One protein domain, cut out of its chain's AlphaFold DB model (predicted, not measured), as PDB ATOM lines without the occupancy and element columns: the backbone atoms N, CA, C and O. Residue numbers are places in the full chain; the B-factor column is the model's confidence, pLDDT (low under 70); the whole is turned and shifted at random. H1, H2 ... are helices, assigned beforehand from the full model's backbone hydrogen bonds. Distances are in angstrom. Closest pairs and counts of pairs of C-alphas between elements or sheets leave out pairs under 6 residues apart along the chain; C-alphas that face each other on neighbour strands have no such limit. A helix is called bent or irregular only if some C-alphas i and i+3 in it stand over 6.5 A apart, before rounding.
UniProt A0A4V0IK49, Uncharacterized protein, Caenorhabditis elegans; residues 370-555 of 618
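This is residues 370 to 555 of the 618 residues of an uncharacterized protein of Caenorhabditis elegans (UniProt A0A4V0IK49). Four helices, H1, H2, H3 and the first arm of H4, stand side by side in an up-and-down bundle, each running against the one before it in the chain. The last helix, H4, then runs on nearly straight past the bundle, and its residues 513 to 555 stick out as one long arm that makes much of the length. The printed part has 186 residues with four named helices, in the order H1, H2, H3, H4, and no named strand; its class is all helix. It is extended, with a radius of gyration of the C-alphas of 31.5 A, and spans 121 by 28 by 20 A.

Find C-alpha 370 at (351.246, 343.970, 267.142); from there H1, residues 370 to 408, runs 56.7 A to C-alpha 408 at (331.705, 354.655, 319.298). After residues 409 to 420 you reach H2, residues 421 to 434, 19.7 A long. Next comes H3, residues 440 to 470, 45.1 A long. H4, residues 475 to 555, was assigned as one helix by its hydrogen bonds, but it is bent: C-alphas 506 and 509 are 6.8 A apart. Its arm H4a, residues 475 to 506, is 45.8 A long, and its arm H4b, residues 509 to 555, runs 67.6 A to C-alpha 555 at (340.775, 347.086, 203.271).

Start in the bundle with H1, whose residues 382 to 389 alone touch H2; the closest C-alphas, of Leu 382 and Ile 431, are 6.3 A apart. This pair is a helical hairpin, at a shallow tilt of 24 degrees, opposite ways. H1 also touches H3, the same way at a shallow tilt of 7 degrees; the closest C-alphas, of Glu 379 and Gly 442, are 6.0 A apart. H2 and H3 are apart. Look next at Ala 432 and Ala 497, the closest C-alphas of H2 and H4a, 5.7 A apart; H4a touches H2 with residues 486 to 501 alone. H3 and H4a form a second helical hairpin, touching at a shallow tilt of 22 degrees, opposite ways; the C-alphas of Glu 447 and Gln 498 are closest, at 6.4 A. H1 and H4a are near each other. H4b is apart from H1, H2 and H3, and its line stands at a shallow tilt of 13 degrees to that of H4a. Every O i to N i+4 pair is within hydrogen-bond range in H1, H2, H3 and H4b; in H4a 25 of 28 are.

The two C-alphas farthest apart are those of Gly 410 and Ser 555, at 121.0 A. Without residues 513 to 555, which stand free, the body spans 59 by 26 by 19 A. The link from H1 to H2 is long, and those from H2 to H3 and from H3 to H4 are tight. The printed part has no cut. Its mean pLDDT is 87.7, and no printed residue is under 70.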
ATOM      1  N   SER A 370     350.361 343.381 266.123       88.62
ATOM      2  CA  SER A 370     351.246 343.970 267.142       88.62
ATOM      3  C   SER A 370     350.598 345.158 267.867       88.62
ATOM      4  O   SER A 370     350.683 345.244 269.090       88.62
ATOM      5  N   GLU A 371     349.854 346.002 267.147       86.43
ATOM      6  CA  GLU A 371     349.084 347.124 267.695       86.43
ATOM      7  C   GLU A 371     347.927 346.630 268.582       86.43
ATOM      8  O   GLU A 371     347.732 347.123 269.692       86.43
ATOM      9  N   ILE A 372     347.193 345.596 268.153       85.17
ATOM     10  CA  ILE A 372     346.142 344.955 268.960       85.17
ATOM     11  C   ILE A 372     346.728 344.348 270.245       85.17
ATOM     12  O   ILE A 372     346.124 344.478 271.312       85.17
ATOM     13  N   GLN A 373     347.899 343.707 270.179       89.17
ATOM     14  CA  GLN A 373     348.578 343.167 271.363       89.17
ATOM     15  C   GLN A 373     349.072 344.279 272.301       89.17
ATOM     16  O   GLN A 373     348.855 344.182 273.509       89.17
ATOM     17  N   ALA A 374     349.654 345.356 271.766       87.91
ATOM     18  CA  ALA A 374     350.084 346.516 272.545       87.91
ATOM     19  C   ALA A 374     348.902 347.198 273.257       87.91
ATOM     20  O   ALA A 374     348.971 347.448 274.462       87.91
ATOM     21  N   ARG A 375     347.777 347.414 272.558       86.57
ATOM     22  CA  ARG A 375     346.539 347.944 273.156       86.57
ATOM     23  C   ARG A 375     345.993 347.030 274.248       86.57
ATOM     24  O   ARG A 375     345.707 347.517 275.335       86.57
ATOM     25  N   LYS A 376     345.926 345.710 274.025       88.78
ATOM     26  CA  LYS A 376     345.486 344.745 275.057       88.78
ATOM     27  C   LYS A 376     346.402 344.728 276.287       88.78
ATOM     28  O   LYS A 376     345.913 344.569 277.404       88.78
ATOM     29  N   LEU A 377     347.711 344.921 276.108       90.08
ATOM     30  CA  LEU A 377     348.662 345.039 277.217       90.08
ATOM     31  C   LEU A 377     348.454 346.342 278.008       90.08
ATOM     32  O   LEU A 377     348.391 346.302 279.238       90.08
ATOM     33  N   HIS A 378     348.290 347.479 277.321       88.12
ATOM     34  CA  HIS A 378     347.965 348.760 277.956       88.12
ATOM     35  C   HIS A 378     346.612 348.724 278.678       88.12
ATOM     36  O   HIS A 378     346.519 349.179 279.814       88.12
ATOM     37  N   GLU A 379     345.589 348.131 278.067       90.05
ATOM     38  CA  GLU A 379     344.255 347.964 278.647       90.05
ATOM     39  C   GLU A 379     344.285 347.130 279.926       90.05
ATOM     40  O   GLU A 379     343.787 347.581 280.959       90.05
ATOM     41  N   LYS A 380     344.970 345.979 279.912       91.92
ATOM     42  CA  LYS A 380     345.187 345.186 281.128       91.92
ATOM     43  C   LYS A 380     345.918 345.994 282.207       91.92
ATOM     44  O   LYS A 380     345.548 345.906 283.374       91.92
ATOM     45  N   GLY A 381     346.927 346.785 281.836       90.72
ATOM     46  CA  GLY A 381     347.677 347.629 282.772       90.72
ATOM     47  C   GLY A 381     346.848 348.759 283.396       90.72
ATOM     48  O   GLY A 381     347.002 349.047 284.580       90.72
ATOM     49  N   LEU A 382     345.946 349.380 282.635       90.55
ATOM     50  CA  LEU A 382     345.080 350.462 283.118       90.55
ATOM     51  C   LEU A 382     343.928 349.931 283.983       90.55
ATOM     52  O   LEU A 382     343.657 350.490 285.043       90.55
ATOM     53  N   LEU A 383     343.310 348.811 283.593       91.01
ATOM     54  CA  LEU A 383     342.294 348.133 284.407       91.01
ATOM     55  C   LEU A 383     342.887 347.536 285.700       91.01
ATOM     56  O   LEU A 383     342.198 347.491 286.719       91.01
ATOM     57  N   ALA A 384     344.164 347.131 285.688       92.61
ATOM     58  CA  ALA A 384     344.895 346.749 286.898       92.61
ATOM     59  C   ALA A 384     345.082 347.947 287.841       92.61
ATOM     60  O   ALA A 384     344.603 347.877 288.965       92.61
ATOM     61  N   LYS A 385     345.622 349.084 287.365       92.52
ATOM     62  CA  LYS A 385     345.729 350.316 288.177       92.52
ATOM     63  C   LYS A 385     344.389 350.762 288.764       92.52
ATOM     64  O   LYS A 385     344.338 351.216 289.899       92.52
ATOM     65  N   MET A 386     343.296 350.627 288.009       91.67
ATOM     66  CA  MET A 386     341.961 350.948 288.520       91.67
ATOM     67  C   MET A 386     341.522 349.998 289.648       91.67
ATOM     68  O   MET A 386     340.834 350.425 290.567       91.67
ATOM     69  N   THR A 387     341.955 348.735 289.608       92.60
ATOM     70  CA  THR A 387     341.772 347.779 290.717       92.60
ATOM     71  C   THR A 387     342.666 348.138 291.909       92.60
ATOM     72  O   THR A 387     342.188 348.136 293.033       92.60
ATOM     73  N   ASP A 388     343.916 348.555 291.683       92.78
ATOM     74  CA  ASP A 388     344.803 349.022 292.761       92.78
ATOM     75  C   ASP A 388     344.231 350.269 293.474       92.78
ATOM     76  O   ASP A 388     344.373 350.413 294.688       92.78
ATOM     77  N   ILE A 389     343.572 351.171 292.735       90.89
ATOM     78  CA  ILE A 389     342.846 352.333 293.280       90.89
ATOM     79  C   ILE A 389     341.620 351.878 294.083       90.89
ATOM     80  O   ILE A 389     341.459 352.301 295.226       90.89
ATOM     81  N   GLU A 390     340.787 351.007 293.506       92.44
ATOM     82  CA  GLU A 390     339.610 350.393 294.140       92.44
ATOM     83  C   GLU A 390     339.988 349.735 295.480       92.44
ATOM     84  O   GLU A 390     339.423 350.077 296.518       92.44
ATOM     85  N   ASP A 391     341.028 348.900 295.498       93.32
ATOM     86  CA  ASP A 391     341.531 348.245 296.707       93.32
ATOM     87  C   ASP A 391     342.083 349.245 297.736       93.32
ATOM     88  O   ASP A 391     341.788 349.119 298.926       93.32
ATOM     89  N   ARG A 392     342.858 350.262 297.333       92.16
ATOM     90  CA  ARG A 392     343.368 351.287 298.270       92.16
ATOM     91  C   ARG A 392     342.240 352.099 298.905       92.16
ATOM     92  O   ARG A 392     342.285 352.357 300.108       92.16
ATOM     93  N   VAL A 393     341.233 352.476 298.116       89.98
ATOM     94  CA  VAL A 393     340.044 353.200 298.586       89.98
ATOM     95  C   VAL A 393     339.243 352.332 299.559       89.98
ATOM     96  O   VAL A 393     338.988 352.765 300.682       89.98
ATOM     97  N   ASN A 394     338.942 351.084 299.189       92.60
ATOM     98  CA  ASN A 394     338.206 350.136 300.029       92.60
ATOM     99  C   ASN A 394     338.931 349.851 301.359       92.60
ATOM    100  O   ASN A 394     338.306 349.845 302.420       92.60
ATOM    101  N   ASN A 395     340.257 349.677 301.335       92.58
ATOM    102  CA  ASN A 395     341.060 349.488 302.550       92.58
ATOM    103  C   ASN A 395     341.055 350.730 303.459       92.58
ATOM    104  O   ASN A 395     340.971 350.597 304.682       92.58
ATOM    105  N   TYR A 396     341.116 351.938 302.890       92.07
ATOM    106  CA  TYR A 396     341.052 353.182 303.663       92.07
ATOM    107  C   TYR A 396     339.672 353.407 304.292       92.07
ATOM    108  O   TYR A 396     339.591 353.703 305.484       92.07
ATOM    109  N   VAL A 397     338.592 353.190 303.532       90.53
ATOM    110  CA  VAL A 397     337.207 353.247 304.028       90.53
ATOM    111  C   VAL A 397     336.968 352.203 305.122       90.53
ATOM    112  O   VAL A 397     336.446 352.540 306.184       90.53
ATOM    113  N   GLY A 398     337.405 350.956 304.926       92.63
ATOM    114  CA  GLY A 398     337.334 349.911 305.953       92.63
ATOM    115  C   GLY A 398     338.114 350.280 307.221       92.63
ATOM    116  O   GLY A 398     337.640 350.057 308.338       92.63
ATOM    117  N   GLY A 399     339.275 350.926 307.059       92.48
ATOM    118  CA  GLY A 399     340.035 351.527 308.151       92.48
ATOM    119  C   GLY A 399     339.261 352.629 308.880       92.48
ATOM    120  O   GLY A 399     339.187 352.599 310.106       92.48
ATOM    121  N   MET A 400     338.646 353.569 308.154       90.31
ATOM    122  CA  MET A 400     337.886 354.676 308.745       90.31
ATOM    123  C   MET A 400     336.627 354.198 309.465       90.31
ATOM    124  O   MET A 400     336.387 354.629 310.589       90.31
ATOM    125  N   ASN A 401     335.865 353.271 308.881       91.61
ATOM    126  CA  ASN A 401     334.712 352.656 309.540       91.61
ATOM    127  C   ASN A 401     335.126 351.960 310.845       91.61
ATOM    128  O   ASN A 401     334.498 352.176 311.880       91.61
ATOM    129  N   LYS A 402     336.252 351.230 310.847       92.61
ATOM    130  CA  LYS A 402     336.824 350.668 312.079       92.61
ATOM    131  C   LYS A 402     337.205 351.757 313.090       92.61
ATOM    132  O   LYS A 402     336.905 351.600 314.270       92.61
ATOM    133  N   SER A 403     337.831 352.858 312.665       90.89
ATOM    134  CA  SER A 403     338.162 353.982 313.555       90.89
ATOM    135  C   SER A 403     336.908 354.631 314.166       90.89
ATOM    136  O   SER A 403     336.889 354.940 315.358       90.89
ATOM    137  N   ILE A 404     335.844 354.795 313.377       89.92
ATOM    138  CA  ILE A 404     334.541 355.320 313.811       89.92
ATOM    139  C   ILE A 404     333.909 354.395 314.855       89.92
ATOM    140  O   ILE A 404     333.528 354.851 315.936       89.92
ATOM    141  N   ASP A 405     333.874 353.092 314.581       90.71
ATOM    142  CA  ASP A 405     333.319 352.102 315.502       90.71
ATOM    143  C   ASP A 405     334.170 351.962 316.778       90.71
ATOM    144  O   ASP A 405     333.631 351.736 317.860       90.71
ATOM    145  N   GLU A 406     335.488 352.170 316.720       90.80
ATOM    146  CA  GLU A 406     336.333 352.183 317.919       90.80
ATOM    147  C   GLU A 406     336.070 353.385 318.844       90.80
ATOM    148  O   GLU A 406     336.014 353.196 320.062       90.80
ATOM    149  N   MET A 407     335.835 354.591 318.312       87.81
ATOM    150  CA  MET A 407     335.413 355.737 319.139       87.81
ATOM    151  C   MET A 407     333.985 355.570 319.667       87.81
ATOM    152  O   MET A 407     333.714 355.935 320.809       87.81
ATOM    153  N   LYS A 408     333.079 354.983 318.872       89.15
ATOM    154  CA  LYS A 408     331.705 354.655 319.298       89.15
ATOM    155  C   LYS A 408     331.688 353.684 320.484       89.15
ATOM    156  O   LYS A 408     330.793 353.745 321.320       89.15
ATOM    157  N   ASN A 409     332.720 352.845 320.591       89.63
ATOM    158  CA  ASN A 409     333.003 351.976 321.737       89.63
ATOM    159  C   ASN A 409     333.884 352.641 322.826       89.63
ATOM    160  O   ASN A 409     334.431 351.948 323.684       89.63
ATOM    161  N   GLY A 410     334.052 353.967 322.809       84.47
ATOM    162  CA  GLY A 410     334.732 354.734 323.858       84.47
ATOM    163  C   GLY A 410     336.265 354.687 323.845       84.47
ATOM    164  O   GLY A 410     336.888 355.059 324.842       84.47
ATOM    165  N   LYS A 411     336.918 354.237 322.761       87.13
ATOM    166  CA  LYS A 411     338.387 354.306 322.671       87.13
ATOM    167  C   LYS A 411     338.844 355.742 322.394       87.13
ATOM    168  O   LYS A 411     338.621 356.273 321.313       87.13
ATOM    169  N   ASN A 412     339.594 356.327 323.328       76.76
ATOM    170  CA  ASN A 412     340.160 357.678 323.184       76.76
ATOM    171  C   ASN A 412     341.502 357.730 322.422       76.76
ATOM    172  O   ASN A 412     342.039 358.810 322.211       76.76
ATOM    173  N   ASN A 413     342.080 356.593 322.020       81.43
ATOM    174  CA  ASN A 413     343.354 356.550 321.285       81.43
ATOM    175  C   ASN A 413     343.245 355.673 320.029       81.43
ATOM    176  O   ASN A 413     343.902 354.641 319.900       81.43
ATOM    177  N   VAL A 414     342.340 356.065 319.135       83.34
ATOM    178  CA  VAL A 414     342.103 355.388 317.857       83.34
ATOM    179  C   VAL A 414     343.166 355.787 316.840       83.34
ATOM    180  O   VAL A 414     343.383 356.973 316.582       83.34
ATOM    181  N   HIS A 415     343.802 354.788 316.227       86.50
ATOM    182  CA  HIS A 415     344.677 355.008 315.082       86.50
ATOM    183  C   HIS A 415     343.836 355.380 313.855       86.50
ATOM    184  O   HIS A 415     342.906 354.659 313.486       86.50
ATOM    185  N   MET A 416     344.171 356.506 313.227       83.55
ATOM    186  CA  MET A 416     343.565 356.932 311.970       83.55
ATOM    187  C   MET A 416     344.329 356.331 310.789       83.55
ATOM    188  O   MET A 416     345.548 356.509 310.741       83.55
ATOM    189  N   PRO A 417     343.656 355.682 309.818       86.26
ATOM    190  CA  PRO A 417     344.308 355.294 308.576       86.26
ATOM    191  C   PRO A 417     344.795 356.536 307.817       86.26
ATOM    192  O   PRO A 417     344.210 357.619 307.906       86.26
ATOM    193  N   ALA A 418     345.859 356.364 307.039       85.11
ATOM    194  CA  ALA A 418     346.387 357.384 306.143       85.11
ATOM    195  C   ALA A 418     346.126 356.987 304.685       85.11
ATOM    196  O   ALA A 418     346.299 355.826 304.319       85.11
ATOM    197  N   LEU A 419     345.752 357.967 303.860       87.16
ATOM    198  CA  LEU A 419     345.653 357.831 302.411       87.16
ATOM    199  C   LEU A 419     346.616 358.817 301.759       87.16
ATOM    200  O   LEU A 419     346.589 360.006 302.082       87.16
ATOM    201  N   ASP A 420     347.442 358.336 300.831       89.55
ATOM    202  CA  ASP A 420     348.184 359.207 299.921       89.55
ATOM    203  C   ASP A 420     347.235 359.635 298.790       89.55
ATOM    204  O   ASP A 420     347.144 359.002 297.731       89.55
ATOM    205  N   THR A 421     346.471 360.696 299.063       87.54
ATOM    206  CA  THR A 421     345.559 361.330 298.101       87.54
ATOM    207  C   THR A 421     346.287 361.778 296.844       87.54
ATOM    208  O   THR A 421     345.725 361.709 295.754       87.54
ATOM    209  N   ASP A 422     347.552 362.174 296.971       87.05
ATOM    210  CA  ASP A 422     348.333 362.736 295.879       87.05
ATOM    211  C   ASP A 422     348.863 361.617 294.974       87.05
ATOM    212  O   ASP A 422     348.965 361.795 293.761       87.05
ATOM    213  N   ALA A 423     349.191 360.439 295.520       89.51
ATOM    214  CA  ALA A 423     349.468 359.230 294.740       89.51
ATOM    215  C   ALA A 423     348.227 358.743 293.989       89.51
ATOM    216  O   ALA A 423     348.319 358.533 292.780       89.51
ATOM    217  N   LEU A 424     347.074 358.634 294.662       89.05
ATOM    218  CA  LEU A 424     345.823 358.262 293.993       89.05
ATOM    219  C   LEU A 424     345.486 359.247 292.874       89.05
ATOM    220  O   LEU A 424     345.316 358.828 291.733       89.05
ATOM    221  N   ARG A 425     345.486 360.556 293.154       88.41
ATOM    222  CA  ARG A 425     345.245 361.604 292.155       88.41
ATOM    223  C   ARG A 425     346.176 361.467 290.946       88.41
ATOM    224  O   ARG A 425     345.700 361.506 289.815       88.41
ATOM    225  N   ARG A 426     347.481 361.251 291.159       90.29
ATOM    226  CA  ARG A 426     348.455 361.026 290.070       90.29
ATOM    227  C   ARG A 426     348.153 359.764 289.260       90.29
ATOM    228  O   ARG A 426     348.316 359.781 288.043       90.29
ATOM    229  N   GLU A 427     347.703 358.681 289.891       91.25
ATOM    230  CA  GLU A 427     347.294 357.459 289.187       91.25
ATOM    231  C   GLU A 427     345.998 357.666 288.384       91.25
ATOM    232  O   GLU A 427     345.935 357.236 287.231       91.25
ATOM    233  N   MET A 428     345.016 358.394 288.929       89.31
ATOM    234  CA  MET A 428     343.775 358.763 288.231       89.31
ATOM    235  C   MET A 428     344.033 359.691 287.037       89.31
ATOM    236  O   MET A 428     343.530 359.448 285.940       89.31
ATOM    237  N   GLU A 429     344.857 360.726 287.214       89.18
ATOM    238  CA  GLU A 429     345.266 361.628 286.132       89.18
ATOM    239  C   GLU A 429     346.069 360.880 285.053       89.18
ATOM    240  O   GLU A 429     345.843 361.105 283.864       89.18
ATOM    241  N   ALA A 430     346.933 359.929 285.434       90.06
ATOM    242  CA  ALA A 430     347.653 359.076 284.487       90.06
ATOM    243  C   ALA A 430     346.720 358.128 283.709       90.06
ATOM    244  O   ALA A 430     346.906 357.953 282.505       90.06
ATOM    245  N   ILE A 431     345.702 357.548 284.355       89.47
ATOM    246  CA  ILE A 431     344.662 356.748 283.687       89.47
ATOM    247  C   ILE A 431     343.872 357.613 282.689       89.47
ATOM    248  O   ILE A 431     343.707 357.228 281.530       89.47
ATOM    249  N   ALA A 432     343.445 358.810 283.101       87.95
ATOM    250  CA  ALA A 432     342.704 359.739 282.250       87.95
ATOM    251  C   ALA A 432     343.543 360.308 281.085       87.95
ATOM    252  O   ALA A 432     342.978 360.670 280.051       87.95
ATOM    253  N   ALA A 433     344.873 360.367 281.216       88.73
ATOM    254  CA  ALA A 433     345.793 360.698 280.125       88.73
ATOM    255  C   ALA A 433     345.981 359.519 279.149       88.73
ATOM    256  O   ALA A 433     345.890 359.690 277.931       88.73
ATOM    257  N   ASP A 434     346.163 358.302 279.671       89.50
ATOM    258  CA  ASP A 434     346.359 357.087 278.870       89.50
ATOM    259  C   ASP A 434     345.066 356.520 278.245       89.50
ATOM    260  O   ASP A 434     345.130 355.551 277.483       89.50
ATOM    261  N   LYS A 435     343.909 357.187 278.419       86.24
ATOM    262  CA  LYS A 435     342.626 356.895 277.733       86.24
ATOM    263  C   LYS A 435     342.718 356.816 276.197       86.24
ATOM    264  O   LYS A 435     341.781 356.386 275.522       86.24
ATOM    265  N   ASN A 436     343.829 357.263 275.612       85.24
ATOM    266  CA  ASN A 436     344.120 357.171 274.182       85.24
ATOM    267  C   ASN A 436     344.746 355.840 273.734       85.24
ATOM    268  O   ASN A 436     344.815 355.601 272.533       85.24
ATOM    269  N   LYS A 437     345.124 354.957 274.666       87.00
ATOM    270  CA  LYS A 437     345.706 353.626 274.392       87.00
ATOM    271  C   LYS A 437     344.702 352.469 274.543       87.00
ATOM    272  O   LYS A 437     345.031 351.331 274.220       87.00
ATOM    273  N   LEU A 438     343.499 352.756 275.043       84.22
ATOM    274  CA  LEU A 438     342.429 351.785 275.292       84.22
ATOM    275  C   LEU A 438     341.618 351.458 274.029       84.22
ATOM    276  O   LEU A 438     341.474 352.294 273.135       84.22
ATOM    277  N   SER A 439     341.041 350.253 273.988       86.99
ATOM    278  CA  SER A 439     339.940 349.939 273.071       86.99
ATOM    279  C   SER A 439     338.627 350.593 273.538       86.99
ATOM    280  O   SER A 439     338.543 351.097 274.656       86.99
ATOM    281  N   MET A 440     337.578 350.574 272.704       84.30
ATOM    282  CA  MET A 440     336.240 351.029 273.119       84.30
ATOM    283  C   MET A 440     335.690 350.180 274.275       84.30
ATOM    284  O   MET A 440     335.191 350.713 275.260       84.30
ATOM    285  N   GLU A 441     335.861 348.859 274.191       85.66
ATOM    286  CA  GLU A 441     335.494 347.904 275.242       85.66
ATOM    287  C   GLU A 441     336.261 348.182 276.549       85.66
ATOM    288  O   GLU A 441     335.676 348.196 277.630       85.66
ATOM    289  N   GLY A 442     337.559 348.483 276.446       88.54
ATOM    290  CA  GLY A 442     338.416 348.869 277.567       88.54
ATOM    291  C   GLY A 442     338.059 350.221 278.186       88.54
ATOM    292  O   GLY A 442     338.146 350.367 279.402       88.54
ATOM    293  N   LEU A 443     337.623 351.198 277.380       88.90
ATOM    294  CA  LEU A 443     337.102 352.481 277.869       88.90
ATOM    295  C   LEU A 443     335.792 352.296 278.636       88.90
ATOM    296  O   LEU A 443     335.672 352.832 279.731       88.90
ATOM    297  N   LEU A 444     334.855 351.507 278.104       88.63
ATOM    298  CA  LEU A 444     333.582 351.207 278.767       88.63
ATOM    299  C   LEU A 444     333.800 350.447 280.085       88.63
ATOM    300  O   LEU A 444     333.254 350.834 281.112       88.63
ATOM    301  N   LYS A 445     334.672 349.430 280.101       91.39
ATOM    302  CA  LYS A 445     335.046 348.693 281.326       91.39
ATOM    303  C   LYS A 445     335.748 349.563 282.370       91.39
ATOM    304  O   LYS A 445     335.608 349.317 283.567       91.39
ATOM    305  N   LEU A 446     336.530 350.551 281.933       90.99
ATOM    306  CA  LEU A 446     337.188 351.500 282.827       90.99
ATOM    307  C   LEU A 446     336.190 352.516 283.400       90.99
ATOM    308  O   LEU A 446     336.215 352.765 284.601       90.99
ATOM    309  N   GLU A 447     335.310 353.063 282.563       89.54
ATOM    310  CA  GLU A 447     334.239 353.983 282.962       89.54
ATOM    311  C   GLU A 447     333.297 353.307 283.970       89.54
ATOM    312  O   GLU A 447     333.112 353.823 285.070       89.54
ATOM    313  N   GLU A 448     332.833 352.091 283.675       91.09
ATOM    314  CA  GLU A 448     331.983 351.294 284.562       91.09
ATOM    315  C   GLU A 448     332.676 350.973 285.904       91.09
ATOM    316  O   GLU A 448     332.035 351.007 286.957       91.09
ATOM    317  N   LYS A 449     333.991 350.699 285.911       90.86
ATOM    318  CA  LYS A 449     334.774 350.558 287.155       90.86
ATOM    319  C   LYS A 449     334.852 351.870 287.937       90.86
ATOM    320  O   LYS A 449     334.622 351.868 289.143       90.86
ATOM    321  N   MET A 450     335.163 352.987 287.280       90.07
ATOM    322  CA  MET A 450     335.275 354.297 287.934       90.07
ATOM    323  C   MET A 450     333.936 354.755 288.515       90.07
ATOM    324  O   MET A 450     333.889 355.183 289.664       90.07
ATOM    325  N   SER A 451     332.848 354.571 287.767       90.44
ATOM    326  CA  SER A 451     331.475 354.829 288.205       90.44
ATOM    327  C   SER A 451     331.105 353.983 289.431       90.44
ATOM    328  O   SER A 451     330.574 354.507 290.410       90.44
ATOM    329  N   ARG A 452     331.467 352.689 289.453       91.16
ATOM    330  CA  ARG A 452     331.266 351.815 290.624       91.16
ATOM    331  C   ARG A 452     332.062 352.270 291.852       91.16
ATOM    332  O   ARG A 452     331.481 352.369 292.933       91.16
ATOM    333  N   VAL A 453     333.347 352.596 291.695       90.55
ATOM    334  CA  VAL A 453     334.200 353.067 292.805       90.55
ATOM    335  C   VAL A 453     333.708 354.408 293.359       90.55
ATOM    336  O   VAL A 453     333.633 354.562 294.575       90.55
ATOM    337  N   GLN A 454     333.289 355.348 292.506       89.51
ATOM    338  CA  GLN A 454     332.648 356.594 292.945       89.51
ATOM    339  C   GLN A 454     331.358 356.355 293.733       89.51
ATOM    340  O   GLN A 454     331.167 356.963 294.782       89.51
ATOM    341  N   GLN A 455     330.462 355.499 293.229       90.76
ATOM    342  CA  GLN A 455     329.165 355.249 293.861       90.76
ATOM    343  C   GLN A 455     329.326 354.602 295.241       90.76
ATOM    344  O   GLN A 455     328.655 355.029 296.182       90.76
ATOM    345  N   GLY A 456     330.254 353.646 295.381       90.10
ATOM    346  CA  GLY A 456     330.659 353.096 296.678       90.10
ATOM    347  C   GLY A 456     331.223 354.181 297.595       90.10
ATOM    348  O   GLY A 456     330.633 354.486 298.625       90.10
ATOM    349  N   PHE A 457     332.276 354.874 297.156       88.76
ATOM    350  CA  PHE A 457     332.954 355.914 297.935       88.76
ATOM    351  C   PHE A 457     332.018 357.043 298.406       88.76
ATOM    352  O   PHE A 457     332.124 357.506 299.541       88.76
ATOM    353  N   TYR A 458     331.063 357.466 297.571       90.05
ATOM    354  CA  TYR A 458     330.041 358.450 297.939       90.05
ATOM    355  C   TYR A 458     329.044 357.897 298.970       90.05
ATOM    356  O   TYR A 458     328.663 358.621 299.895       90.05
ATOM    357  N   HIS A 459     328.636 356.629 298.837       91.43
ATOM    358  CA  HIS A 459     327.782 355.945 299.811       91.43
ATOM    359  C   HIS A 459     328.486 355.827 301.167       91.43
ATOM    360  O   HIS A 459     327.945 356.285 302.174       91.43
ATOM    361  N   ASP A 460     329.722 355.329 301.173       91.33
ATOM    362  CA  ASP A 460     330.554 355.170 302.365       91.33
ATOM    363  C   ASP A 460     330.825 356.515 303.045       91.33
ATOM    364  O   ASP A 460     330.645 356.656 304.254       91.33
ATOM    365  N   ARG A 461     331.194 357.551 302.277       89.24
ATOM    366  CA  ARG A 461     331.379 358.913 302.799       89.24
ATOM    367  C   ARG A 461     330.095 359.440 303.440       89.24
ATOM    368  O   ARG A 461     330.157 360.058 304.503       89.24
ATOM    369  N   LYS A 462     328.931 359.206 302.827       90.71
ATOM    370  CA  LYS A 462     327.628 359.611 303.377       90.71
ATOM    371  C   LYS A 462     327.290 358.849 304.662       90.71
ATOM    372  O   LYS A 462     326.853 359.481 305.622       90.71
ATOM    373  N   GLU A 463     327.518 357.537 304.709       91.50
ATOM    374  CA  GLU A 463     327.293 356.739 305.919       91.50
ATOM    375  C   GLU A 463     328.234 357.172 307.049       91.50
ATOM    376  O   GLU A 463     327.780 357.453 308.157       91.50
ATOM    377  N   MET A 464     329.529 357.331 306.761       90.84
ATOM    378  CA  MET A 464     330.498 357.847 307.725       90.84
ATOM    379  C   MET A 464     330.112 359.247 308.209       90.84
ATOM    380  O   MET A 464     330.166 359.499 309.404       90.84
ATOM    381  N   THR A 465     329.633 360.139 307.336       90.16
ATOM    382  CA  THR A 465     329.156 361.479 307.733       90.16
ATOM    383  C   THR A 465     327.963 361.402 308.698       90.16
ATOM    384  O   THR A 465     327.911 362.159 309.670       90.16
ATOM    385  N   GLN A 466     327.041 360.451 308.500       91.25
ATOM    386  CA  GLN A 466     325.958 360.187 309.453       91.25
ATOM    387  C   GLN A 466     326.497 359.635 310.782       91.25
ATOM    388  O   GLN A 466     326.252 360.241 311.823       91.25
ATOM    389  N   ARG A 467     327.311 358.566 310.761       90.44
ATOM    390  CA  ARG A 467     327.937 357.997 311.974       90.44
ATOM    391  C   ARG A 467     328.747 359.047 312.753       90.44
ATOM    392  O   ARG A 467     328.761 359.027 313.979       90.44
ATOM    393  N   MET A 468     329.400 359.977 312.052       87.05
ATOM    394  CA  MET A 468     330.145 361.098 312.634       87.05
ATOM    395  C   MET A 468     329.249 362.186 313.237       87.05
ATOM    396  O   MET A 468     329.693 362.884 314.144       87.05
ATOM    397  N   THR A 469     328.011 362.329 312.764       89.15
ATOM    398  CA  THR A 469     327.012 363.217 313.376       89.15
ATOM    399  C   THR A 469     326.508 362.616 314.692       89.15
ATOM    400  O   THR A 469     326.409 363.323 315.692       89.15
ATOM    401  N   ASP A 470     326.293 361.297 314.723       89.04
ATOM    402  CA  ASP A 470     325.843 360.559 315.912       89.04
ATOM    403  C   ASP A 470     326.876 360.566 317.067       89.04
ATOM    404  O   ASP A 470     326.514 360.333 318.220       89.04
ATOM    405  N   LEU A 471     328.159 360.820 316.775       87.90
ATOM    406  CA  LEU A 471     329.254 360.880 317.758       87.90
ATOM    407  C   LEU A 471     329.411 362.244 318.459       87.90
ATOM    408  O   LEU A 471     330.170 362.337 319.426       87.90
ATOM    409  N   GLY A 472     328.722 363.293 317.999       84.08
ATOM    410  CA  GLY A 472     328.882 364.656 318.517       84.08
ATOM    411  C   GLY A 472     330.243 365.288 318.182       84.08
ATOM    412  O   GLY A 472     330.957 364.831 317.294       84.08
ATOM    413  N   ASP A 473     330.607 366.368 318.881       84.55
ATOM    414  CA  ASP A 473     331.872 367.084 318.663       84.55
ATOM    415  C   ASP A 473     332.970 366.680 319.659       84.55
ATOM    416  O   ASP A 473     332.760 366.607 320.869       84.55
ATOM    417  N   GLY A 474     334.186 366.484 319.144       83.19
ATOM    418  CA  GLY A 474     335.377 366.143 319.925       83.19
ATOM    419  C   GLY A 474     336.652 366.202 319.079       83.19
ATOM    420  O   GLY A 474     336.594 366.309 317.855       83.19
ATOM    421  N   GLU A 475     337.831 366.130 319.700       85.60
ATOM    422  CA  GLU A 475     339.104 366.294 318.973       85.60
ATOM    423  C   GLU A 475     339.323 365.198 317.910       85.60
ATOM    424  O   GLU A 475     339.725 365.482 316.783       85.60
ATOM    425  N   HIS A 476     338.995 363.945 318.237       84.08
ATOM    426  CA  HIS A 476     339.093 362.812 317.309       84.08
ATOM    427  C   HIS A 476     338.026 362.879 316.207       84.08
ATOM    428  O   HIS A 476     338.321 362.591 315.047       84.08
ATOM    429  N   VAL A 477     336.830 363.375 316.540       86.56
ATOM    430  CA  VAL A 477     335.765 363.657 315.568       86.56
ATOM    431  C   VAL A 477     336.230 364.708 314.561       86.56
ATOM    432  O   VAL A 477     336.111 364.495 313.357       86.56
ATOM    433  N   ASN A 478     336.854 365.793 315.022       87.82
ATOM    434  CA  ASN A 478     337.413 366.823 314.147       87.82
ATOM    435  C   ASN A 478     338.567 366.301 313.271       87.82
ATOM    436  O   ASN A 478     338.663 366.694 312.108       87.82
ATOM    437  N   LYS A 479     339.390 365.366 313.766       88.18
ATOM    438  CA  LYS A 479     340.411 364.683 312.945       88.18
ATOM    439  C   LYS A 479     339.785 363.852 311.819       88.18
ATOM    440  O   LYS A 479     340.317 363.869 310.715       88.18
ATOM    441  N   ILE A 480     338.652 363.183 312.050       87.63
ATOM    442  CA  ILE A 480     337.927 362.456 310.989       87.63
ATOM    443  C   ILE A 480     337.182 363.402 310.054       87.63
ATOM    444  O   ILE A 480     337.252 363.216 308.845       87.63
ATOM    445  N   ARG A 481     336.555 364.461 310.570       88.83
ATOM    446  CA  ARG A 481     335.939 365.523 309.761       88.83
ATOM    447  C   ARG A 481     336.964 366.130 308.787       88.83
ATOM    448  O   ARG A 481     336.678 366.280 307.608       88.83
ATOM    449  N   ALA A 482     338.206 366.340 309.232       88.63
ATOM    450  CA  ALA A 482     339.312 366.770 308.372       88.63
ATOM    451  C   ALA A 482     339.790 365.713 307.348       88.63
ATOM    452  O   ALA A 482     340.349 366.090 306.321       88.63
ATOM    453  N   GLN A 483     339.588 364.413 307.594       88.04
ATOM    454  CA  GLN A 483     339.866 363.341 306.622       88.04
ATOM    455  C   GLN A 483     338.719 363.183 305.609       88.04
ATOM    456  O   GLN A 483     338.983 363.046 304.418       88.04
ATOM    457  N   LEU A 484     337.455 363.311 306.037       88.41
ATOM    458  CA  LEU A 484     336.293 363.380 305.140       88.41
ATOM    459  C   LEU A 484     336.433 364.556 304.157       88.41
ATOM    460  O   LEU A 484     336.302 364.356 302.957       88.41
ATOM    461  N   ASN A 485     336.871 365.732 304.619       88.57
ATOM    462  CA  ASN A 485     337.166 366.868 303.731       88.57
ATOM    463  C   ASN A 485     338.288 366.581 302.699       88.57
ATOM    464  O   ASN A 485     338.365 367.256 301.675       88.57
ATOM    465  N   LYS A 486     339.173 365.595 302.936       87.64
ATOM    466  CA  LYS A 486     340.131 365.113 301.919       87.64
ATOM    467  C   LYS A 486     339.501 364.105 300.961       87.64
ATOM    468  O   LYS A 486     339.858 364.093 299.784       87.64
ATOM    469  N   MET A 487     338.565 363.283 301.443       86.31
ATOM    470  CA  MET A 487     337.739 362.436 300.581       86.31
ATOM    471  C   MET A 487     336.902 363.285 299.619       86.31
ATOM    472  O   MET A 487     336.778 362.901 298.465       86.31
ATOM    473  N   ASP A 488     336.406 364.452 300.040       87.67
ATOM    474  CA  ASP A 488     335.682 365.391 299.169       87.67
ATOM    475  C   ASP A 488     336.529 365.827 297.964       87.67
ATOM    476  O   ASP A 488     336.092 365.703 296.820       87.67
ATOM    477  N   ALA A 489     337.768 366.269 298.207       87.73
ATOM    478  CA  ALA A 489     338.697 366.662 297.147       87.73
ATOM    479  C   ALA A 489     339.070 365.480 296.230       87.73
ATOM    480  O   ALA A 489     339.105 365.627 295.008       87.73
ATOM    481  N   LEU A 490     339.288 364.289 296.805       87.23
ATOM    482  CA  LEU A 490     339.547 363.067 296.037       87.23
ATOM    483  C   LEU A 490     338.328 362.646 295.195       87.23
ATOM    484  O   LEU A 490     338.505 362.177 294.073       87.23
ATOM    485  N   GLN A 491     337.103 362.838 295.697       88.65
ATOM    486  CA  GLN A 491     335.876 362.600 294.937       88.65
ATOM    487  C   GLN A 491     335.791 363.567 293.749       88.65
ATOM    488  O   GLN A 491     335.560 363.117 292.632       88.65
ATOM    489  N   GLU A 492     336.042 364.861 293.964       89.91
ATOM    490  CA  GLU A 492     336.010 365.883 292.908       89.91
ATOM    491  C   GLU A 492     337.068 365.618 291.815       89.91
ATOM    492  O   GLU A 492     336.814 365.805 290.626       89.91
ATOM    493  N   ASP A 493     338.262 365.146 292.188       87.97
ATOM    494  CA  ASP A 493     339.293 364.730 291.229       87.97
ATOM    495  C   ASP A 493     338.938 363.421 290.499       87.97
ATOM    496  O   ASP A 493     339.212 363.291 289.302       87.97
ATOM    497  N   MET A 494     338.290 362.469 291.179       87.32
ATOM    498  CA  MET A 494     337.808 361.216 290.587       87.32
ATOM    499  C   MET A 494     336.622 361.431 289.631       87.32
ATOM    500  O   MET A 494     336.521 360.743 288.612       87.32
ATOM    501  N   GLU A 495     335.759 362.406 289.915       89.60
ATOM    502  CA  GLU A 495     334.673 362.875 289.048       89.60
ATOM    503  C   GLU A 495     335.252 363.522 287.780       89.60
ATOM    504  O   GLU A 495     335.007 363.036 286.676       89.60
ATOM    505  N   LYS A 496     336.183 364.484 287.917       90.57
ATOM    506  CA  LYS A 496     336.936 365.066 286.781       90.57
ATOM    507  C   LYS A 496     337.678 364.017 285.944       90.57
ATOM    508  O   LYS A 496     337.837 364.194 284.733       90.57
ATOM    509  N   ALA A 497     338.195 362.955 286.564       86.17
ATOM    510  CA  ALA A 497     338.876 361.873 285.857       86.17
ATOM    511  C   ALA A 497     337.895 361.019 285.035       86.17
ATOM    512  O   ALA A 497     338.200 360.704 283.881       86.17
ATOM    513  N   GLN A 498     336.721 360.689 285.587       87.96
ATOM    514  CA  GLN A 498     335.668 359.977 284.857       87.96
ATOM    515  C   GLN A 498     335.092 360.849 283.742       87.96
ATOM    516  O   GLN A 498     335.013 360.370 282.618       87.96
ATOM    517  N   ASP A 499     334.786 362.126 283.991       89.98
ATOM    518  CA  ASP A 499     334.280 363.060 282.975       89.98
ATOM    519  C   ASP A 499     335.201 363.124 281.752       89.98
ATOM    520  O   ASP A 499     334.741 363.072 280.613       89.98
ATOM    521  N   ARG A 500     336.525 363.140 281.958       87.93
ATOM    522  CA  ARG A 500     337.505 363.082 280.859       87.93
ATOM    523  C   ARG A 500     337.423 361.786 280.050       87.93
ATOM    524  O   ARG A 500     337.774 361.804 278.871       87.93
ATOM    525  N   ILE A 501     337.040 360.662 280.647       86.40
ATOM    526  CA  ILE A 501     336.883 359.372 279.957       86.40
ATOM    527  C   ILE A 501     335.511 359.306 279.280       86.40
ATOM    528  O   ILE A 501     335.430 358.980 278.096       86.40
ATOM    529  N   ARG A 502     334.461 359.721 279.988       89.10
ATOM    530  CA  ARG A 502     333.075 359.798 279.533       89.10
ATOM    531  C   ARG A 502     332.903 360.726 278.333       89.10
ATOM    532  O   ARG A 502     332.357 360.295 277.328       89.10
ATOM    533  N   ASP A 503     333.455 361.937 278.371       89.24
ATOM    534  CA  ASP A 503     333.479 362.880 277.241       89.24
ATOM    535  C   ASP A 503     334.106 362.253 275.982       89.24
ATOM    536  O   ASP A 503     333.614 362.432 274.864       89.24
ATOM    537  N   LYS A 504     335.138 361.414 276.156       85.63
ATOM    538  CA  LYS A 504     335.718 360.668 275.036       85.63
ATOM    539  C   LYS A 504     334.759 359.595 274.498       85.63
ATOM    540  O   LYS A 504     334.652 359.452 273.282       85.63
ATOM    541  N   VAL A 505     334.089 358.843 275.371       84.25
ATOM    542  CA  VAL A 505     333.144 357.778 274.984       84.25
ATOM    543  C   VAL A 505     331.872 358.348 274.340       84.25
ATOM    544  O   VAL A 505     331.451 357.853 273.299       84.25
ATOM    545  N   GLU A 506     331.284 359.394 274.922       87.14
ATOM    546  CA  GLU A 506     329.992 359.964 274.514       87.14
ATOM    547  C   GLU A 506     330.094 361.015 273.395       87.14
ATOM    548  O   GLU A 506     329.134 361.174 272.642       87.14
ATOM    549  N   ARG A 507     331.218 361.741 273.266       87.22
ATOM    550  CA  ARG A 507     331.387 362.795 272.241       87.22
ATOM    551  C   ARG A 507     332.473 362.476 271.226       87.22
ATOM    552  O   ARG A 507     332.181 362.407 270.033       87.22
ATOM    553  N   GLN A 508     333.712 362.271 271.684       85.40
ATOM    554  CA  GLN A 508     334.854 362.155 270.769       85.40
ATOM    555  C   GLN A 508     334.735 360.930 269.858       85.40
ATOM    556  O   GLN A 508     334.886 361.070 268.653       85.40
ATOM    557  N   ILE A 509     334.425 359.743 270.391       79.35
ATOM    558  CA  ILE A 509     334.365 358.526 269.566       79.35
ATOM    559  C   ILE A 509     333.210 358.576 268.547       79.35
ATOM    560  O   ILE A 509     333.467 358.269 267.386       79.35
ATOM    561  N   PRO A 510     331.977 359.010 268.884       83.60
ATOM    562  CA  PRO A 510     330.938 359.243 267.879       83.60
ATOM    563  C   PRO A 510     331.332 360.256 266.792       83.60
ATOM    564  O   PRO A 510     331.008 360.032 265.625       83.60
ATOM    565  N   GLN A 511     332.070 361.323 267.132       84.85
ATOM    566  CA  GLN A 511     332.629 362.237 266.131       84.85
ATOM    567  C   GLN A 511     333.687 361.542 265.260       84.85
ATOM    568  O   GLN A 511     333.557 361.554 264.037       84.85
ATOM    569  N   ASP A 512     334.697 360.908 265.866       83.55
ATOM    570  CA  ASP A 512     335.783 360.204 265.174       83.55
ATOM    571  C   ASP A 512     335.228 359.149 264.203       83.55
ATOM    572  O   ASP A 512     335.708 359.015 263.079       83.55
ATOM    573  N   LEU A 513     334.194 358.411 264.618       83.19
ATOM    574  CA  LEU A 513     333.564 357.343 263.843       83.19
ATOM    575  C   LEU A 513     332.725 357.913 262.684       83.19
ATOM    576  O   LEU A 513     332.782 357.381 261.576       83.19
ATOM    577  N   ASN A 514     332.034 359.039 262.884       85.45
ATOM    578  CA  ASN A 514     331.340 359.758 261.810       85.45
ATOM    579  C   ASN A 514     332.332 360.369 260.797       85.45
ATOM    580  O   ASN A 514     332.157 360.235 259.586       85.45
ATOM    581  N   GLU A 515     333.431 360.961 261.274       86.98
ATOM    582  CA  GLU A 515     334.528 361.432 260.424       86.98
ATOM    583  C   GLU A 515     335.194 360.289 259.645       86.98
ATOM    584  O   GLU A 515     335.526 360.459 258.472       86.98
ATOM    585  N   LEU A 516     335.399 359.127 260.274       85.56
ATOM    586  CA  LEU A 516     335.926 357.931 259.618       85.56
ATOM    587  C   LEU A 516     334.942 357.370 258.587       85.56
ATOM    588  O   LEU A 516     335.392 356.979 257.513       85.56
ATOM    589  N   SER A 517     333.629 357.396 258.847       84.60
ATOM    590  CA  SER A 517     332.611 357.030 257.852       84.60
ATOM    591  C   SER A 517     332.655 357.978 256.656       84.60
ATOM    592  O   SER A 517     332.796 357.520 255.529       84.60
ATOM    593  N   ALA A 518     332.664 359.296 256.880       87.82
ATOM    594  CA  ALA A 518     332.769 360.283 255.806       87.82
ATOM    595  C   ALA A 518     334.075 360.143 254.993       87.82
ATOM    596  O   ALA A 518     334.066 360.284 253.769       87.82
ATOM    597  N   LYS A 519     335.199 359.817 255.647       89.88
ATOM    598  CA  LYS A 519     336.478 359.509 254.977       89.88
ATOM    599  C   LYS A 519     336.396 358.194 254.185       89.88
ATOM    600  O   LYS A 519     336.885 358.148 253.058       89.88
ATOM    601  N   ALA A 520     335.745 357.159 254.716       83.70
ATOM    602  CA  ALA A 520     335.550 355.874 254.045       83.70
ATOM    603  C   ALA A 520     334.609 355.977 252.833       83.70
ATOM    604  O   ALA A 520     334.936 355.445 251.774       83.70
ATOM    605  N   ASP A 521     333.493 356.702 252.942       87.84
ATOM    606  CA  ASP A 521     332.568 356.950 251.832       87.84
ATOM    607  C   ASP A 521     333.198 357.842 250.751       87.84
ATOM    608  O   ASP A 521     332.995 357.594 249.564       87.84
ATOM    609  N   ASN A 522     334.046 358.808 251.122       90.20
ATOM    610  CA  ASN A 522     334.852 359.577 250.167       90.20
ATOM    611  C   ASN A 522     335.861 358.676 249.421       90.20
ATOM    612  O   ASN A 522     335.924 358.707 248.195       90.20
ATOM    613  N   ILE A 523     336.595 357.807 250.129       86.30
ATOM    614  CA  ILE A 523     337.509 356.829 249.505       86.30
ATOM    615  C   ILE A 523     336.742 355.866 248.585       86.30
ATOM    616  O   ILE A 523     337.169 355.623 247.461       86.30
ATOM    617  N   LYS A 524     335.589 355.356 249.023       86.97
ATOM    618  CA  LYS A 524     334.692 354.501 248.234       86.97
ATOM    619  C   LYS A 524     334.181 355.215 246.980       86.97
ATOM    620  O   LYS A 524     334.197 354.625 245.906       86.97
ATOM    621  N   HIS A 525     333.796 356.486 247.086       90.09
ATOM    622  CA  HIS A 525     333.391 357.286 245.933       90.09
ATOM    623  C   HIS A 525     334.557 357.497 244.957       90.09
ATOM    624  O   HIS A 525     334.383 357.261 243.768       90.09
ATOM    625  N   GLN A 526     335.758 357.832 245.445       87.84
ATOM    626  CA  GLN A 526     336.963 357.951 244.611       87.84
ATOM    627  C   GLN A 526     337.357 356.632 243.931       87.84
ATOM    628  O   GLN A 526     337.818 356.653 242.791       87.84
ATOM    629  N   LEU A 527     337.194 355.492 244.610       83.99
ATOM    630  CA  LEU A 527     337.429 354.168 244.029       83.99
ATOM    631  C   LEU A 527     336.406 353.858 242.935       83.99
ATOM    632  O   LEU A 527     336.819 353.461 241.851       83.99
ATOM    633  N   ASN A 528     335.116 354.110 243.177       86.59
ATOM    634  CA  ASN A 528     334.076 353.955 242.159       86.59
ATOM    635  C   ASN A 528     334.367 354.838 240.938       86.59
ATOM    636  O   ASN A 528     334.515 354.299 239.854       86.59
ATOM    637  N   THR A 529     334.607 356.143 241.112       88.99
ATOM    638  CA  THR A 529     334.932 357.052 239.995       88.99
ATOM    639  C   THR A 529     336.180 356.611 239.216       88.99
ATOM    640  O   THR A 529     336.250 356.790 238.005       88.99
ATOM    641  N   ARG A 530     337.182 356.010 239.875       86.80
ATOM    642  CA  ARG A 530     338.346 355.430 239.179       86.80
ATOM    643  C   ARG A 530     337.997 354.164 238.399       86.80
ATOM    644  O   ARG A 530     338.551 353.978 237.323       86.80
ATOM    645  N   ILE A 531     337.116 353.315 238.927       81.96
ATOM    646  CA  ILE A 531     336.616 352.123 238.230       81.96
ATOM    647  C   ILE A 531     335.768 352.542 237.025       81.96
ATOM    648  O   ILE A 531     336.013 352.042 235.936       81.96
ATOM    649  N   ASP A 532     334.857 353.502 237.191       87.43
ATOM    650  CA  ASP A 532     334.004 354.034 236.123       87.43
ATOM    651  C   ASP A 532     334.857 354.605 234.969       87.43
ATOM    652  O   ASP A 532     334.649 354.252 233.807       87.43
ATOM    653  N   ASN A 533     335.884 355.409 235.285       89.20
ATOM    654  CA  ASN A 533     336.826 355.944 234.295       89.20
ATOM    655  C   ASN A 533     337.653 354.840 233.599       89.20
ATOM    656  O   ASN A 533     337.825 354.873 232.384       89.20
ATOM    657  N   GLU A 534     338.169 353.862 234.349       81.41
ATOM    658  CA  GLU A 534     338.938 352.727 233.808       81.41
ATOM    659  C   GLU A 534     338.053 351.822 232.924       81.41
ATOM    660  O   GLU A 534     338.520 351.300 231.911       81.41
ATOM    661  N   GLU A 535     336.768 351.649 233.254       82.82
ATOM    662  CA  GLU A 535     335.803 350.953 232.395       82.82
ATOM    663  C   GLU A 535     335.473 351.759 231.126       82.82
ATOM    664  O   GLU A 535     335.382 351.155 230.054       82.82
ATOM    665  N   GLU A 536     335.377 353.094 231.190       89.01
ATOM    666  CA  GLU A 536     335.209 353.947 230.001       89.01
ATOM    667  C   GLU A 536     336.449 353.916 229.087       89.01
ATOM    668  O   GLU A 536     336.312 353.669 227.886       89.01
ATOM    669  N   GLU A 537     337.665 354.063 229.628       87.21
ATOM    670  CA  GLU A 537     338.911 353.949 228.853       87.21
ATOM    671  C   GLU A 537     339.046 352.566 228.194       87.21
ATOM    672  O   GLU A 537     339.376 352.461 227.008       87.21
ATOM    673  N   ARG A 538     338.711 351.485 228.913       85.07
ATOM    674  CA  ARG A 538     338.690 350.122 228.350       85.07
ATOM    675  C   ARG A 538     337.610 349.950 227.287       85.07
ATOM    676  O   ARG A 538     337.864 349.285 226.282       85.07
ATOM    677  N   TYR A 539     336.428 350.536 227.468       88.67
ATOM    678  CA  TYR A 539     335.361 350.511 226.467       88.67
ATOM    679  C   TYR A 539     335.781 351.243 225.184       88.67
ATOM    680  O   TYR A 539     335.590 350.711 224.086       88.67
ATOM    681  N   LEU A 540     336.425 352.407 225.310       89.27
ATOM    682  CA  LEU A 540     336.992 353.155 224.189       89.27
ATOM    683  C   LEU A 540     338.102 352.363 223.483       89.27
ATOM    684  O   LEU A 540     338.028 352.194 222.270       89.27
ATOM    685  N   ALA A 541     339.054 351.777 224.214       86.78
ATOM    686  CA  ALA A 541     340.110 350.948 223.626       86.78
ATOM    687  C   ALA A 541     339.558 349.698 222.905       86.78
ATOM    688  O   ALA A 541     340.018 349.339 221.819       86.78
ATOM    689  N   ILE A 542     338.527 349.047 223.459       84.05
ATOM    690  CA  ILE A 542     337.821 347.936 222.797       84.05
ATOM    691  C   ILE A 542     337.120 348.420 221.519       84.05
ATOM    692  O   ILE A 542     337.147 347.718 220.506       84.05
ATOM    693  N   LYS A 543     336.519 349.612 221.541       89.12
ATOM    694  CA  LYS A 543     335.864 350.219 220.379       89.12
ATOM    695  C   LYS A 543     336.873 350.589 219.284       89.12
ATOM    696  O   LYS A 543     336.646 350.238 218.131       89.12
ATOM    697  N   GLU A 544     338.008 351.199 219.626       87.45
ATOM    698  CA  GLU A 544     339.098 351.482 218.678       87.45
ATOM    699  C   GLU A 544     339.650 350.197 218.049       87.45
ATOM    700  O   GLU A 544     339.831 350.131 216.832       87.45
ATOM    701  N   LEU A 545     339.837 349.130 218.836       82.61
ATOM    702  CA  LEU A 545     340.229 347.816 218.315       82.61
ATOM    703  C   LEU A 545     339.175 347.230 217.358       82.61
ATOM    704  O   LEU A 545     339.540 346.629 216.345       82.61
ATOM    705  N   GLN A 546     337.880 347.421 217.630       85.29
ATOM    706  CA  GLN A 546     336.797 347.007 216.728       85.29
ATOM    707  C   GLN A 546     336.754 347.844 215.440       85.29
ATOM    708  O   GLN A 546     336.553 347.281 214.360       85.29
ATOM    709  N   GLU A 547     336.982 349.156 215.511       87.72
ATOM    710  CA  GLU A 547     337.050 350.043 214.343       87.72
ATOM    711  C   GLU A 547     338.294 349.752 213.483       87.72
ATOM    712  O   GLU A 547     338.184 349.636 212.259       87.72
ATOM    713  N   ALA A 548     339.453 349.503 214.100       82.97
ATOM    714  CA  ALA A 548     340.674 349.071 213.420       82.97
ATOM    715  C   ALA A 548     340.504 347.696 212.747       82.97
ATOM    716  O   ALA A 548     340.847 347.531 211.575       82.97
ATOM    717  N   PHE A 549     339.909 346.718 213.438       76.74
ATOM    718  CA  PHE A 549     339.607 345.393 212.882       76.74
ATOM    719  C   PHE A 549     338.591 345.459 211.729       76.74
ATOM    720  O   PHE A 549     338.751 344.780 210.712       76.74
ATOM    721  N   THR A 550     337.583 346.327 211.839       84.68
ATOM    722  CA  THR A 550     336.612 346.591 210.764       84.68
ATOM    723  C   THR A 550     337.291 347.240 209.556       84.68
ATOM    724  O   THR A 550     337.055 346.830 208.419       84.68
ATOM    725  N   THR A 551     338.193 348.196 209.789       81.68
ATOM    726  CA  THR A 551     338.998 348.848 208.742       81.68
ATOM    727  C   THR A 551     339.919 347.848 208.040       81.68
ATOM    728  O   THR A 551     340.041 347.882 206.812       81.68
ATOM    729  N   LEU A 552     340.507 346.900 208.779       74.54
ATOM    730  CA  LEU A 552     341.321 345.816 208.225       74.54
ATOM    731  C   LEU A 552     340.499 344.917 207.280       74.54
ATOM    732  O   LEU A 552     340.930 344.657 206.156       74.54
ATOM    733  N   GLN A 553     339.293 344.499 207.693       76.36
ATOM    734  CA  GLN A 553     338.394 343.703 206.843       76.36
ATOM    735  C   GLN A 553     337.947 344.467 205.588       76.36
ATOM    736  O   GLN A 553     337.989 343.918 204.486       76.36
ATOM    737  N   GLN A 554     337.566 345.741 205.725       76.30
ATOM    738  CA  GLN A 554     337.183 346.573 204.579       76.30
ATOM    739  C   GLN A 554     338.344 346.737 203.588       76.30
ATOM    740  O   GLN A 554     338.146 346.569 202.385       76.30
ATOM    741  N   SER A 555     339.562 346.965 204.091       71.47
ATOM    742  CA  SER A 555     340.775 347.086 203.271       71.47
ATOM    743  C   SER A 555     341.043 345.819 202.451       71.47
ATOM    744  O   SER A 555     341.341 345.908 201.258       71.47
TER     745      SER A 555